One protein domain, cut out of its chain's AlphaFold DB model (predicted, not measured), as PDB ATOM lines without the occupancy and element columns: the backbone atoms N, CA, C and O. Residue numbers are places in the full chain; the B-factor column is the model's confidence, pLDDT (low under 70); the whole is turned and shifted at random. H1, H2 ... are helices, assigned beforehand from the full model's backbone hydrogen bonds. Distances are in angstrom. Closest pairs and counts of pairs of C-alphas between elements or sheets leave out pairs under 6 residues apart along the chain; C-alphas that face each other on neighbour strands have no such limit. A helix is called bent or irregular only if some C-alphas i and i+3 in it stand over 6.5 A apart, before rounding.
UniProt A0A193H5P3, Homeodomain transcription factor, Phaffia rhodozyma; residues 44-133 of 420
ATOM      1  N   CYS A  44      30.026 -44.260  18.151       89.94
ATOM      2  CA  CYS A  44      29.559 -44.470  19.527       89.94
ATOM      3  C   CYS A  44      28.054 -44.242  19.662       89.94
ATOM      4  O   CYS A  44      27.373 -45.077  20.240       89.94
ATOM      5  N   GLU A  45      27.552 -43.135  19.113       89.19
ATOM      6  CA  GLU A  45      26.144 -42.735  19.216       89.19
ATOM      7  C   GLU A  45      25.230 -43.788  18.581       89.19
ATOM      8  O   GLU A  45      24.345 -44.315  19.245       89.19
ATOM      9  N   THR A  46      25.564 -44.235  17.367       88.12
ATOM     10  CA  THR A  46      24.844 -45.322  16.687       88.12
ATOM     11  C   THR A  46      24.857 -46.633  17.474       88.12
ATOM     12  O   THR A  46      23.901 -47.397  17.431       88.12
ATOM     13  N   LEU A  47      25.935 -46.927  18.208       88.06
ATOM     14  CA  LEU A  47      26.017 -48.134  19.034       88.06
ATOM     15  C   LEU A  47      25.212 -47.996  20.335       88.06
ATOM     16  O   LEU A  47      24.659 -48.984  20.822       88.06
ATOM     17  N   GLU A  48      25.151 -46.799  20.911       88.44
ATOM     18  CA  GLU A  48      24.352 -46.503  22.104       88.44
ATOM     19  C   GLU A  48      22.850 -46.563  21.796       88.44
ATOM     20  O   GLU A  48      22.102 -47.157  22.570       88.44
ATOM     21  N   GLU A  49      22.426 -46.061  20.633       87.75
ATOM     22  CA  GLU A  49      21.049 -46.188  20.128       87.75
ATOM     23  C   GLU A  49      20.618 -47.651  19.948       87.75
ATOM     24  O   GLU A  49      19.467 -48.000  20.201       87.75
ATOM     25  N   LEU A  50      21.554 -48.531  19.578       84.31
ATOM     26  CA  LEU A  50      21.321 -49.975  19.453       84.31
ATOM     27  C   LEU A  50      21.260 -50.712  20.803       84.31
ATOM     28  O   LEU A  50      21.106 -51.933  20.823       84.31
ATOM     29  N   GLY A  51      21.400 -49.999  21.926       82.31
ATOM     30  CA  GLY A  51      21.333 -50.556  23.278       82.31
ATOM     31  C   GLY A  51      22.660 -51.106  23.804       82.31
ATOM     32  O   GLY A  51      22.682 -51.779  24.839       82.31
ATOM     33  N   THR A  52      23.791 -50.850  23.131       84.75
ATOM     34  CA  THR A  52      25.084 -51.303  23.660       84.75
ATOM     35  C   THR A  52      25.474 -50.493  24.904       84.75
ATOM     36  O   THR A  52      25.259 -49.280  24.960       84.75
ATOM     37  N   PRO A  53      26.099 -51.116  25.922       89.00
ATOM     38  CA  PRO A  53      26.594 -50.377  27.075       89.00
ATOM     39  C   PRO A  53      27.587 -49.285  26.654       89.00
ATOM     40  O   PRO A  53      28.542 -49.568  25.932       89.00
ATOM     41  N   HIS A  54      27.436 -48.067  27.183       88.50
ATOM     42  CA  HIS A  54      28.255 -46.892  26.836       88.50
ATOM     43  C   HIS A  54      29.778 -47.152  26.842       88.50
ATOM     44  O   HIS A  54      30.525 -46.683  25.984       88.50
ATOM     45  N   THR A  55      30.277 -47.947  27.794       89.06
ATOM     46  CA  THR A  55      31.703 -48.306  27.856       89.06
ATOM     47  C   THR A  55      32.142 -49.206  26.699       89.06
ATOM     48  O   THR A  55      33.264 -49.066  26.212       89.06
ATOM     49  N   LEU A  56      31.276 -50.115  26.248       86.88
ATOM     50  CA  LEU A  56      31.511 -50.966  25.086       86.88
ATOM     51  C   LEU A  56      31.422 -50.147  23.795       86.88
ATOM     52  O   LEU A  56      32.345 -50.229  22.987       86.88
ATOM     53  N   ALA A  57      30.393 -49.305  23.654       89.31
ATOM     54  CA  ALA A  57      30.223 -48.389  22.525       89.31
ATOM     55  C   ALA A  57      31.464 -47.509  22.317       89.31
ATOM     56  O   ALA A  57      32.014 -47.445  21.219       89.31
ATOM     57  N   ARG A  58      31.987 -46.917  23.400       91.19
ATOM     58  CA  ARG A  58      33.203 -46.091  23.363       91.19
ATOM     59  C   ARG A  58      34.444 -46.865  22.920       91.19
ATOM     60  O   ARG A  58      35.259 -46.335  22.167       91.19
ATOM     61  N   ASN A  59      34.605 -48.104  23.384       89.56
ATOM     62  CA  ASN A  59      35.741 -48.944  23.000       89.56
ATOM     63  C   ASN A  59      35.649 -49.383  21.532       89.56
ATOM     64  O   ASN A  59      36.650 -49.327  20.821       89.56
ATOM     65  N   LEU A  60      34.461 -49.784  21.071       89.31
ATOM     66  CA  LEU A  60      34.215 -50.155  19.676       89.31
ATOM     67  C   LEU A  60      34.384 -48.954  18.737       89.31
ATOM     68  O   LEU A  60      35.049 -49.077  17.710       89.31
ATOM     69  N   GLY A  61      33.893 -47.775  19.126       90.69
ATOM     70  CA  GLY A  61      34.123 -46.525  18.400       90.69
ATOM     71  C   GLY A  61      35.608 -46.162  18.304       90.69
ATOM     72  O   GLY A  61      36.098 -45.830  17.225       90.69
ATOM     73  N   ALA A  62      36.372 -46.312  19.393       89.81
ATOM     74  CA  ALA A  62      37.819 -46.094  19.372       89.81
ATOM     75  C   ALA A  62      38.554 -47.092  18.456       89.81
ATOM     76  O   ALA A  62      39.479 -46.701  17.739       89.81
ATOM     77  N   LEU A  63      38.135 -48.363  18.446       88.88
ATOM     78  CA  LEU A  63      38.682 -49.380  17.544       88.88
ATOM     79  C   LEU A  63      38.397 -49.043  16.077       88.88
ATOM     80  O   LEU A  63      39.329 -49.062  15.273       88.88
ATOM     81  N   TYR A  64      37.164 -48.654  15.750       92.12
ATOM     82  CA  TYR A  64      36.775 -48.223  14.407       92.12
ATOM     83  C   TYR A  64      37.648 -47.064  13.899       92.12
ATOM     84  O   TYR A  64      38.257 -47.163  12.832       92.12
ATOM     85  N   VAL A  65      37.806 -46.007  14.706       91.94
ATOM     86  CA  VAL A  65      38.659 -44.858  14.358       91.94
ATOM     87  C   VAL A  65      40.126 -45.278  14.208       91.94
ATOM     88  O   VAL A  65      40.800 -44.849  13.274       91.94
ATOM     89  N   SER A  66      40.635 -46.159  15.078       90.12
ATOM     90  CA  SER A  66      42.015 -46.652  14.968       90.12
ATOM     91  C   SER A  66      42.260 -47.438  13.675       90.12
ATOM     92  O   SER A  66      43.296 -47.261  13.032       90.12
ATOM     93  N   ARG A  67      41.286 -48.250  13.241       89.06
ATOM     94  CA  ARG A  67      41.351 -48.985  11.974       89.06
ATOM     95  C   ARG A  67      41.307 -48.032  10.784       89.06
ATOM     96  O   ARG A  67      42.114 -48.188   9.872       89.06
ATOM     97  N   ALA A  68      40.435 -47.026  10.815       90.19
ATOM     98  CA  ALA A  68      40.360 -46.001   9.777       90.19
ATOM     99  C   ALA A  68      41.690 -45.244   9.605       90.19
ATOM    100  O   ALA A  68      42.118 -44.985   8.481       90.19
ATOM    101  N   MET A  69      42.374 -44.940  10.712       89.62
ATOM    102  CA  MET A  69      43.699 -44.311  10.693       89.62
ATOM    103  C   MET A  69      44.766 -45.228  10.089       89.62
ATOM    104  O   MET A  69      45.534 -44.780   9.241       89.62
ATOM    105  N   ALA A  70      44.776 -46.510  10.461       89.12
ATOM    106  CA  ALA A  70      45.711 -47.485   9.901       89.12
ATOM    107  C   ALA A  70      45.507 -47.684   8.389       89.12
ATOM    108  O   ALA A  70      46.475 -47.736   7.634       89.12
ATOM    109  N   LEU A  71      44.253 -47.746   7.927       88.44
ATOM    110  CA  LEU A  71      43.930 -47.849   6.499       88.44
ATOM    111  C   LEU A  71      44.351 -46.611   5.716       88.44
ATOM    112  O   LEU A  71      44.849 -46.721   4.593       88.44
ATOM    113  N   ARG A  72      44.183 -45.432   6.318       90.00
ATOM    114  CA  ARG A  72      44.628 -44.169   5.734       90.00
ATOM    115  C   ARG A  72      46.147 -44.137   5.587       90.00
ATOM    116  O   ARG A  72      46.640 -43.809   4.515       90.00
ATOM    117  N   GLU A  73      46.881 -44.501   6.635       89.38
ATOM    118  CA  GLU A  73      48.347 -44.548   6.612       89.38
ATOM    119  C   GLU A  73      48.870 -45.559   5.584       89.38
ATOM    120  O   GLU A  73      49.757 -45.237   4.796       89.38
ATOM    121  N   LEU A  74      48.254 -46.741   5.516       88.88
ATOM    122  CA  LEU A  74      48.581 -47.755   4.517       88.88
ATOM    123  C   LEU A  74      48.352 -47.234   3.094       88.88
ATOM    124  O   LEU A  74      49.248 -47.345   2.260       88.88
ATOM    125  N   SER A  75      47.199 -46.614   2.830       87.50
ATOM    126  CA  SER A  75      46.852 -46.083   1.503       87.50
ATOM    127  C   SER A  75      47.802 -44.967   1.064       87.50
ATOM    128  O   SER A  75      48.229 -44.943  -0.089       87.50
ATOM    129  N   LEU A  76      48.191 -44.084   1.990       87.19
ATOM    130  CA  LEU A  76      49.194 -43.050   1.732       87.19
ATOM    131  C   LEU A  76      50.569 -43.662   1.444       87.19
ATOM    132  O   LEU A  76      51.190 -43.304   0.450       87.19
ATOM    133  N   SER A  77      51.011 -44.648   2.234       86.00
ATOM    134  CA  SER A  77      52.298 -45.316   1.996       86.00
ATOM    135  C   SER A  77      52.349 -46.032   0.640       86.00
ATOM    136  O   SER A  77      53.378 -46.021  -0.032       86.00
ATOM    137  N   GLN A  78      51.234 -46.624   0.198       85.19
ATOM    138  CA  GLN A  78      51.129 -47.276  -1.109       85.19
ATOM    139  C   GLN A  78      51.188 -46.263  -2.257       85.19
ATOM    140  O   GLN A  78      51.774 -46.542  -3.299       85.19
ATOM    141  N   PHE A  79      50.609 -45.078  -2.064       84.75
ATOM    142  CA  PHE A  79      50.690 -44.002  -3.043       84.75
ATOM    143  C   PHE A  79      52.111 -43.422  -3.135       84.75
ATOM    144  O   PHE A  79      52.652 -43.296  -4.232       84.75
ATOM    145  N   ASP A  80      52.748 -43.166  -1.990       82.94
ATOM    146  CA  ASP A  80      54.108 -42.613  -1.914       82.94
ATOM    147  C   ASP A  80      55.167 -43.584  -2.456       82.94
ATOM    148  O   ASP A  80      56.128 -43.171  -3.104       82.94
ATOM    149  N   THR A  81      54.992 -44.890  -2.227       82.31
ATOM    150  CA  THR A  81      55.896 -45.925  -2.761       82.31
ATOM    151  C   THR A  81      55.774 -46.084  -4.274       82.31
ATOM    152  O   THR A  81      56.784 -46.317  -4.937       82.31
ATOM    153  N   ALA A  82      54.572 -45.919  -4.834       77.44
ATOM    154  CA  ALA A  82      54.364 -45.916  -6.280       77.44
ATOM    155  C   ALA A  82      54.935 -44.651  -6.949       77.44
ATOM    156  O   ALA A  82      55.361 -44.697  -8.105       77.44
ATOM    157  N   PHE A  83      54.971 -43.533  -6.218       75.75
ATOM    158  CA  PHE A  83      55.344 -42.219  -6.734       75.75
ATOM    159  C   PHE A  83      56.231 -41.437  -5.750       75.75
ATOM    160  O   PHE A  83      55.789 -40.446  -5.166       75.75
ATOM    161  N   PRO A  84      57.506 -41.826  -5.574       73.06
ATOM    162  CA  PRO A  84      58.402 -41.088  -4.694       73.06
ATOM    163  C   PRO A  84      58.636 -39.671  -5.235       73.06
ATOM    164  O   PRO A  84      58.818 -39.484  -6.440       73.06
ATOM    165  N   ALA A  85      58.665 -38.681  -4.335       66.12
ATOM    166  CA  ALA A  85      58.710 -37.252  -4.670       66.12
ATOM    167  C   ALA A  85      59.840 -36.879  -5.651       66.12
ATOM    168  O   ALA A  85      59.655 -36.056  -6.538       66.12
ATOM    169  N   GLU A  86      61.005 -37.518  -5.550       58.62
ATOM    170  CA  GLU A  86      62.132 -37.281  -6.464       58.62
ATOM    171  C   GLU A  86      61.855 -37.754  -7.902       58.62
ATOM    172  O   GLU A  86      62.360 -37.170  -8.861       58.62
ATOM    173  N   ARG A  87      61.031 -38.799  -8.076       61.44
ATOM    174  CA  ARG A  87      60.662 -39.344  -9.392       61.44
ATOM    175  C   ARG A  87      59.456 -38.632  -9.995       61.44
ATOM    176  O   ARG A  87      59.406 -38.485 -11.215       61.44
ATOM    177  N   THR A  88      58.507 -38.165  -9.182       62.06
ATOM    178  CA  THR A  88      57.306 -37.464  -9.673       62.06
ATOM    179  C   THR A  88      57.660 -36.171 -10.393       62.06
ATOM    180  O   THR A  88      57.212 -35.980 -11.519       62.06
ATOM    181  N   PHE A  89      58.554 -35.347  -9.835       57.78
ATOM    182  CA  PHE A  89      58.991 -34.100 -10.480       57.78
ATOM    183  C   PHE A  89      59.622 -34.313 -11.865       57.78
ATOM    184  O   PHE A  89      59.452 -33.478 -12.751       57.78
ATOM    185  N   LEU A  90      60.324 -35.431 -12.073       57.03
ATOM    186  CA  LEU A  90      60.974 -35.744 -13.350       57.03
ATOM    187  C   LEU A  90      60.015 -36.362 -14.379       57.03
ATOM    188  O   LEU A  90      60.182 -36.144 -15.577       57.03
ATOM    189  N   LEU A  91      59.012 -37.123 -13.931       58.47
ATOM    190  CA  LEU A  91      58.080 -37.855 -14.801       58.47
ATOM    191  C   LEU A  91      56.825 -37.031 -15.166       58.47
ATOM    192  O   LEU A  91      56.273 -37.172 -16.260       58.47
ATOM    193  N   GLU A  92      56.363 -36.162 -14.265       58.97
ATOM    194  CA  GLU A  92      55.088 -35.436 -14.374       58.97
ATOM    195  C   GLU A  92      55.141 -34.260 -15.363       58.97
ATOM    196  O   GLU A  92      54.108 -33.840 -15.892       58.97
ATOM    197  N   ALA A  93      56.350 -33.788 -15.689       59.72
ATOM    198  CA  ALA A  93      56.561 -32.675 -16.606       59.72
ATOM    199  C   ALA A  93      56.054 -32.954 -18.035       59.72
ATOM    200  O   ALA A  93      55.665 -32.003 -18.701       59.72
ATOM    201  N   ASN A  94      56.001 -34.217 -18.505       57.94
ATOM    202  CA  ASN A  94      55.750 -34.504 -19.931       57.94
ATOM    203  C   ASN A  94      54.944 -35.785 -20.275       57.94
ATOM    204  O   ASN A  94      54.717 -36.033 -21.458       57.94
ATOM    205  N   SER A  95      54.473 -36.602 -19.316       75.69
ATOM    206  CA  SER A  95      53.785 -37.879 -19.629       75.69
ATOM    207  C   SER A  95      52.286 -37.874 -19.290       75.69
ATOM    208  O   SER A  95      51.890 -37.976 -18.128       75.69
ATOM    209  N   LEU A  96      51.422 -37.822 -20.318       73.06
ATOM    210  CA  LEU A  96      49.968 -38.023 -20.165       73.06
ATOM    211  C   LEU A  96      49.638 -39.394 -19.553       73.06
ATOM    212  O   LEU A  96      48.727 -39.495 -18.735       73.06
ATOM    213  N   LYS A  97      50.410 -40.434 -19.899       74.88
ATOM    214  CA  LYS A  97      50.238 -41.791 -19.359       74.88
ATOM    215  C   LYS A  97      50.398 -41.810 -17.839       74.88
ATOM    216  O   LYS A  97      49.583 -42.417 -17.152       74.88
ATOM    217  N   LEU A  98      51.388 -41.088 -17.311       75.94
ATOM    218  CA  LEU A  98      51.629 -41.004 -15.871       75.94
ATOM    219  C   LEU A  98      50.498 -40.275 -15.133       75.94
ATOM    220  O   LEU A  98      50.094 -40.710 -14.060       75.94
ATOM    221  N   LYS A  99      49.949 -39.200 -15.714       79.31
ATOM    222  CA  LYS A  99      48.813 -38.464 -15.129       79.31
ATOM    223  C   LYS A  99      47.554 -39.328 -15.057       79.31
ATOM    224  O   LYS A  99      46.903 -39.375 -14.015       79.31
ATOM    225  N   VAL A 100      47.249 -40.051 -16.138       81.44
ATOM    226  CA  VAL A 100      46.132 -41.011 -16.178       81.44
ATOM    227  C   VAL A 100      46.341 -42.118 -15.143       81.44
ATOM    228  O   VAL A 100      45.429 -42.440 -14.385       81.44
ATOM    229  N   PHE A 101      47.559 -42.650 -15.050       81.81
ATOM    230  CA  PHE A 101      47.911 -43.701 -14.102       81.81
ATOM    231  C   PHE A 101      47.839 -43.239 -12.633       81.81
ATOM    232  O   PHE A 101      47.230 -43.922 -11.809       81.81
ATOM    233  N   LYS A 102      48.365 -42.049 -12.304       82.50
ATOM    234  CA  LYS A 102      48.234 -41.407 -10.980       82.50
ATOM    235  C   LYS A 102      46.761 -41.242 -10.597       82.50
ATOM    236  O   LYS A 102      46.381 -41.583  -9.479       82.50
ATOM    237  N   GLY A 103      45.928 -40.789 -11.537       83.06
ATOM    238  CA  GLY A 103      44.480 -40.666 -11.352       83.06
ATOM    239  C   GLY A 103      43.786 -42.006 -11.091       83.06
ATOM    240  O   GLY A 103      42.974 -42.108 -10.172       83.06
ATOM    241  N   LEU A 104      44.144 -43.052 -11.839       85.19
ATOM    242  CA  LEU A 104      43.581 -44.391 -11.660       85.19
ATOM    243  C   LEU A 104      43.985 -45.016 -10.318       85.19
ATOM    244  O   LEU A 104      43.137 -45.583  -9.624       85.19
ATOM    245  N   LEU A 105      45.259 -44.896  -9.923       85.19
ATOM    246  CA  LEU A 105      45.731 -45.380  -8.624       85.19
ATOM    247  C   LEU A 105      45.024 -44.644  -7.480       85.19
ATOM    248  O   LEU A 105      44.545 -45.295  -6.551       85.19
ATOM    249  N   LYS A 106      44.907 -43.314  -7.577       87.62
ATOM    250  CA  LYS A 106      44.169 -42.488  -6.615       87.62
ATOM    251  C   LYS A 106      42.734 -42.987  -6.444       87.62
ATOM    252  O   LYS A 106      42.355 -43.356  -5.335       87.62
ATOM    253  N   ALA A 107      41.975 -43.089  -7.537       86.38
ATOM    254  CA  ALA A 107      40.585 -43.546  -7.499       86.38
ATOM    255  C   ALA A 107      40.448 -44.962  -6.908       86.38
ATOM    256  O   ALA A 107      39.534 -45.237  -6.132       86.38
ATOM    257  N   THR A 108      41.386 -45.858  -7.227       87.56
ATOM    258  CA  THR A 108      41.391 -47.238  -6.716       87.56
ATOM    259  C   THR A 108      41.645 -47.290  -5.207       87.56
ATOM    260  O   THR A 108      40.986 -48.049  -4.494       87.56
ATOM    261  N   LEU A 109      42.602 -46.505  -4.705       87.62
ATOM    262  CA  LEU A 109      42.923 -46.441  -3.276       87.62
ATOM    263  C   LEU A 109      41.788 -45.799  -2.473       87.62
ATOM    264  O   LEU A 109      41.408 -46.336  -1.435       87.62
ATOM    265  N   GLU A 110      41.210 -44.705  -2.971       90.12
ATOM    266  CA  GLU A 110      40.060 -44.042  -2.343       90.12
ATOM    267  C   GLU A 110      38.840 -44.967  -2.279       90.12
ATOM    268  O   GLU A 110      38.203 -45.095  -1.230       90.12
ATOM    269  N   HIS A 111      38.548 -45.677  -3.373       88.50
ATOM    270  CA  HIS A 111      37.458 -46.645  -3.402       88.50
ATOM    271  C   HIS A 111      37.683 -47.783  -2.400       88.50
ATOM    272  O   HIS A 111      36.780 -48.109  -1.628       88.50
ATOM    273  N   ARG A 112      38.896 -48.352  -2.349       86.94
ATOM    274  CA  ARG A 112      39.232 -49.421  -1.397       86.94
ATOM    275  C   ARG A 112      39.121 -48.954   0.046       86.94
ATOM    276  O   ARG A 112      38.537 -49.658   0.863       86.94
ATOM    277  N   TYR A 113      39.640 -47.764   0.341       89.81
ATOM    278  CA  TYR A 113      39.525 -47.153   1.656       89.81
ATOM    279  C   TYR A 113      38.061 -47.055   2.089       89.81
ATOM    280  O   TYR A 113      37.710 -47.546   3.158       89.81
ATOM    281  N   SER A 114      37.204 -46.487   1.235       90.88
ATOM    282  CA  SER A 114      35.772 -46.331   1.509       90.88
ATOM    283  C   SER A 114      35.068 -47.676   1.720       90.88
ATOM    284  O   SER A 114      34.345 -47.855   2.702       90.88
ATOM    285  N   MET A 115      35.336 -48.659   0.853       89.31
ATOM    286  CA  MET A 115      34.753 -50.000   0.948       89.31
ATOM    287  C   MET A 115      35.169 -50.728   2.229       89.31
ATOM    288  O   MET A 115      34.316 -51.271   2.933       89.31
ATOM    289  N   GLU A 116      36.461 -50.729   2.567       88.44
ATOM    290  CA  GLU A 116      36.946 -51.361   3.798       88.44
ATOM    291  C   GLU A 116      36.390 -50.678   5.047       88.44
ATOM    292  O   GLU A 116      36.038 -51.353   6.018       88.44
ATOM    293  N   LEU A 117      36.273 -49.350   5.020       90.12
ATOM    294  CA  LEU A 117      35.710 -48.572   6.115       90.12
ATOM    295  C   LEU A 117      34.236 -48.913   6.351       90.12
ATOM    296  O   LEU A 117      33.843 -49.173   7.489       90.12
ATOM    297  N   PHE A 118      33.447 -48.949   5.274       90.50
ATOM    298  CA  PHE A 118      32.032 -49.301   5.313       90.50
ATOM    299  C   PHE A 118      31.833 -50.730   5.819       90.50
ATOM    300  O   PHE A 118      31.061 -50.960   6.746       90.50
ATOM    301  N   HIS A 119      32.593 -51.690   5.287       88.50
ATOM    302  CA  HIS A 119      32.544 -53.069   5.765       88.50
ATOM    303  C   HIS A 119      32.916 -53.179   7.239       88.50
ATOM    304  O   HIS A 119      32.252 -53.890   7.988       88.50
ATOM    305  N   HIS A 120      33.959 -52.477   7.680       87.31
ATOM    306  CA  HIS A 120      34.357 -52.528   9.078       87.31
ATOM    307  C   HIS A 120      33.277 -51.941   9.993       87.31
ATOM    308  O   HIS A 120      32.940 -52.552  11.006       87.31
ATOM    309  N   GLN A 121      32.683 -50.811   9.607       90.62
ATOM    310  CA  GLN A 121      31.550 -50.217  10.314       90.62
ATOM    311  C   GLN A 121      30.371 -51.191  10.412       90.62
ATOM    312  O   GLN A 121      29.889 -51.456  11.513       90.62
ATOM    313  N   GLU A 122      29.972 -51.782   9.289       87.56
ATOM    314  CA  GLU A 122      28.865 -52.733   9.215       87.56
ATOM    315  C   GLU A 122      29.124 -53.969  10.088       87.56
ATOM    316  O   GLU A 122      28.267 -54.372  10.867       87.56
ATOM    317  N   THR A 123      30.339 -54.530  10.056       88.38
ATOM    318  CA  THR A 123      30.687 -55.675  10.917       88.38
ATOM    319  C   THR A 123      30.607 -55.339  12.404       88.38
ATOM    320  O   THR A 123      30.161 -56.170  13.192       88.38
ATOM    321  N   ILE A 124      31.010 -54.129  12.809       88.94
ATOM    322  CA  ILE A 124      30.922 -53.702  14.209       88.94
ATOM    323  C   ILE A 124      29.457 -53.548  14.625       88.94
ATOM    324  O   ILE A 124      29.095 -54.006  15.709       88.94
ATOM    325  N   ILE A 125      28.623 -52.956  13.768       88.19
ATOM    326  CA  ILE A 125      27.186 -52.778  14.012       88.19
ATOM    327  C   ILE A 125      26.475 -54.133  14.098       88.19
ATOM    328  O   ILE A 125      25.740 -54.380  15.052       88.19
ATOM    329  N   GLN A 126      26.738 -55.048  13.163       86.19
ATOM    330  CA  GLN A 126      26.159 -56.393  13.170       86.19
ATOM    331  C   GLN A 126      26.552 -57.172  14.421       86.19
ATOM    332  O   GLN A 126      25.697 -57.762  15.080       86.19
ATOM    333  N   LEU A 127      27.839 -57.147  14.784       82.25
ATOM    334  CA  LEU A 127      28.293 -57.781  16.016       82.25
ATOM    335  C   LEU A 127      27.588 -57.156  17.215       82.25
ATOM    336  O   LEU A 127      27.036 -57.898  18.017       82.25
ATOM    337  N   ALA A 128      27.547 -55.827  17.318       82.50
ATOM    338  CA  ALA A 128      26.848 -55.120  18.387       82.50
ATOM    339  C   ALA A 128      25.368 -55.522  18.499       82.50
ATOM    340  O   ALA A 128      24.916 -55.782  19.611       82.50
ATOM    341  N   GLY A 129      24.661 -55.687  17.377       76.62
ATOM    342  CA  GLY A 129      23.282 -56.186  17.347       76.62
ATOM    343  C   GLY A 129      23.123 -57.597  17.929       76.62
ATOM    344  O   GLY A 129      22.137 -57.880  18.607       76.62
ATOM    345  N   VAL A 130      24.116 -58.475  17.759       74.06
ATOM    346  CA  VAL A 130      24.138 -59.806  18.404       74.06
ATOM    347  C   VAL A 130      24.321 -59.703  19.927       74.06
ATOM    348  O   VAL A 130      23.838 -60.560  20.660       74.06
ATOM    349  N   TRP A 131      25.001 -58.663  20.428       63.00
ATOM    350  CA  TRP A 131      25.168 -58.432  21.872       63.00
ATOM    351  C   TRP A 131      23.947 -57.787  22.532       63.00
ATOM    352  O   TRP A 131      23.774 -57.956  23.739       63.00
ATOM    353  N   THR A 132      23.152 -57.028  21.775       65.00
ATOM    354  CA  THR A 132      21.981 -56.289  22.278       65.00
ATOM    355  C   THR A 132      20.661 -56.994  22.009       65.00
ATOM    356  O   THR A 132      19.647 -56.622  22.590       65.00
ATOM    357  N   SER A 133      20.668 -58.042  21.184       60.59
ATOM    358  CA  SER A 133      19.542 -58.964  21.096       60.59
ATOM    359  C   SER A 133      19.371 -59.643  22.456       60.59
ATOM    360  O   SER A 133      20.209 -60.450  22.860       60.59
TER     361      SER A 133
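This is residues 44 to 133 of the 420 residues of the protein "Homeodomain transcription factor" of Phaffia rhodozyma (UniProt A0A193H5P3). Two long helices, H2 and H4, lie side by side and run opposite ways, making a long, narrow rod. Short H1 folds back on residues 54 to 61 of H2 at one end of this pair, and short H3 lies in the turn between H2 and H4 at the other end. The printed part has 90 residues with four named helices, in the order H1, H2, H3, H4, and no named strand; the class is all helix. The whole is extended, with a radius of gyration of the C-alphas of 18.8 A and spans of 59 by 19 by 15 A.

H1, residues 44 to 49, begins at C-alpha 44 (29.559, -44.470, 19.527) and is 8.7 A long. H2, residues 54 to 82, measures 42.2 A. H3, residues 85 to 91, measures 10.2 A; it is neither bent nor irregular, but only just: C-alphas 86 and 89 are 6.0 A apart. H4, residues 96 to 132, measures 54.0 A from C-alpha 96 (49.968, -38.023, -20.165) to C-alpha 132 (21.981, -56.289, 22.278).

H1 and H2 form a helical hairpin: they touch, closest at the C-alphas of Cys 44 and Ala 57, 5.0 A, at a steep tilt of 42 degrees, opposite ways. H2 and H4 touch at a shallow tilt of 16 degrees, opposite ways; their closest C-alphas, of Ser 75 and Leu 109, are 6.2 A apart. H1 and H4 are close but not clearly touching, with the closest C-alphas, of Leu 47 and Ile 125, at 6.9 A. H3 and H4 are also close but not clearly touching, at 7.3 A between the C-alphas of Leu 91 and Leu 98. H2 and H3 meet only through their link, and H1 and H3 are apart. In H1, H2 and H4 every O i to N i+4 pair is within hydrogen-bond range; in H3 1 of 3 is, beside 2 of 4 O i to N i+3 pairs.

The two C-alphas farthest apart, of Asn 94 and Ser 133, are 59.9 A apart. The printed part has no cut, and its three links are tight. The mean pLDDT of the printed part is 82.4; residues 85 to 94 and 131 to 133 are under 70.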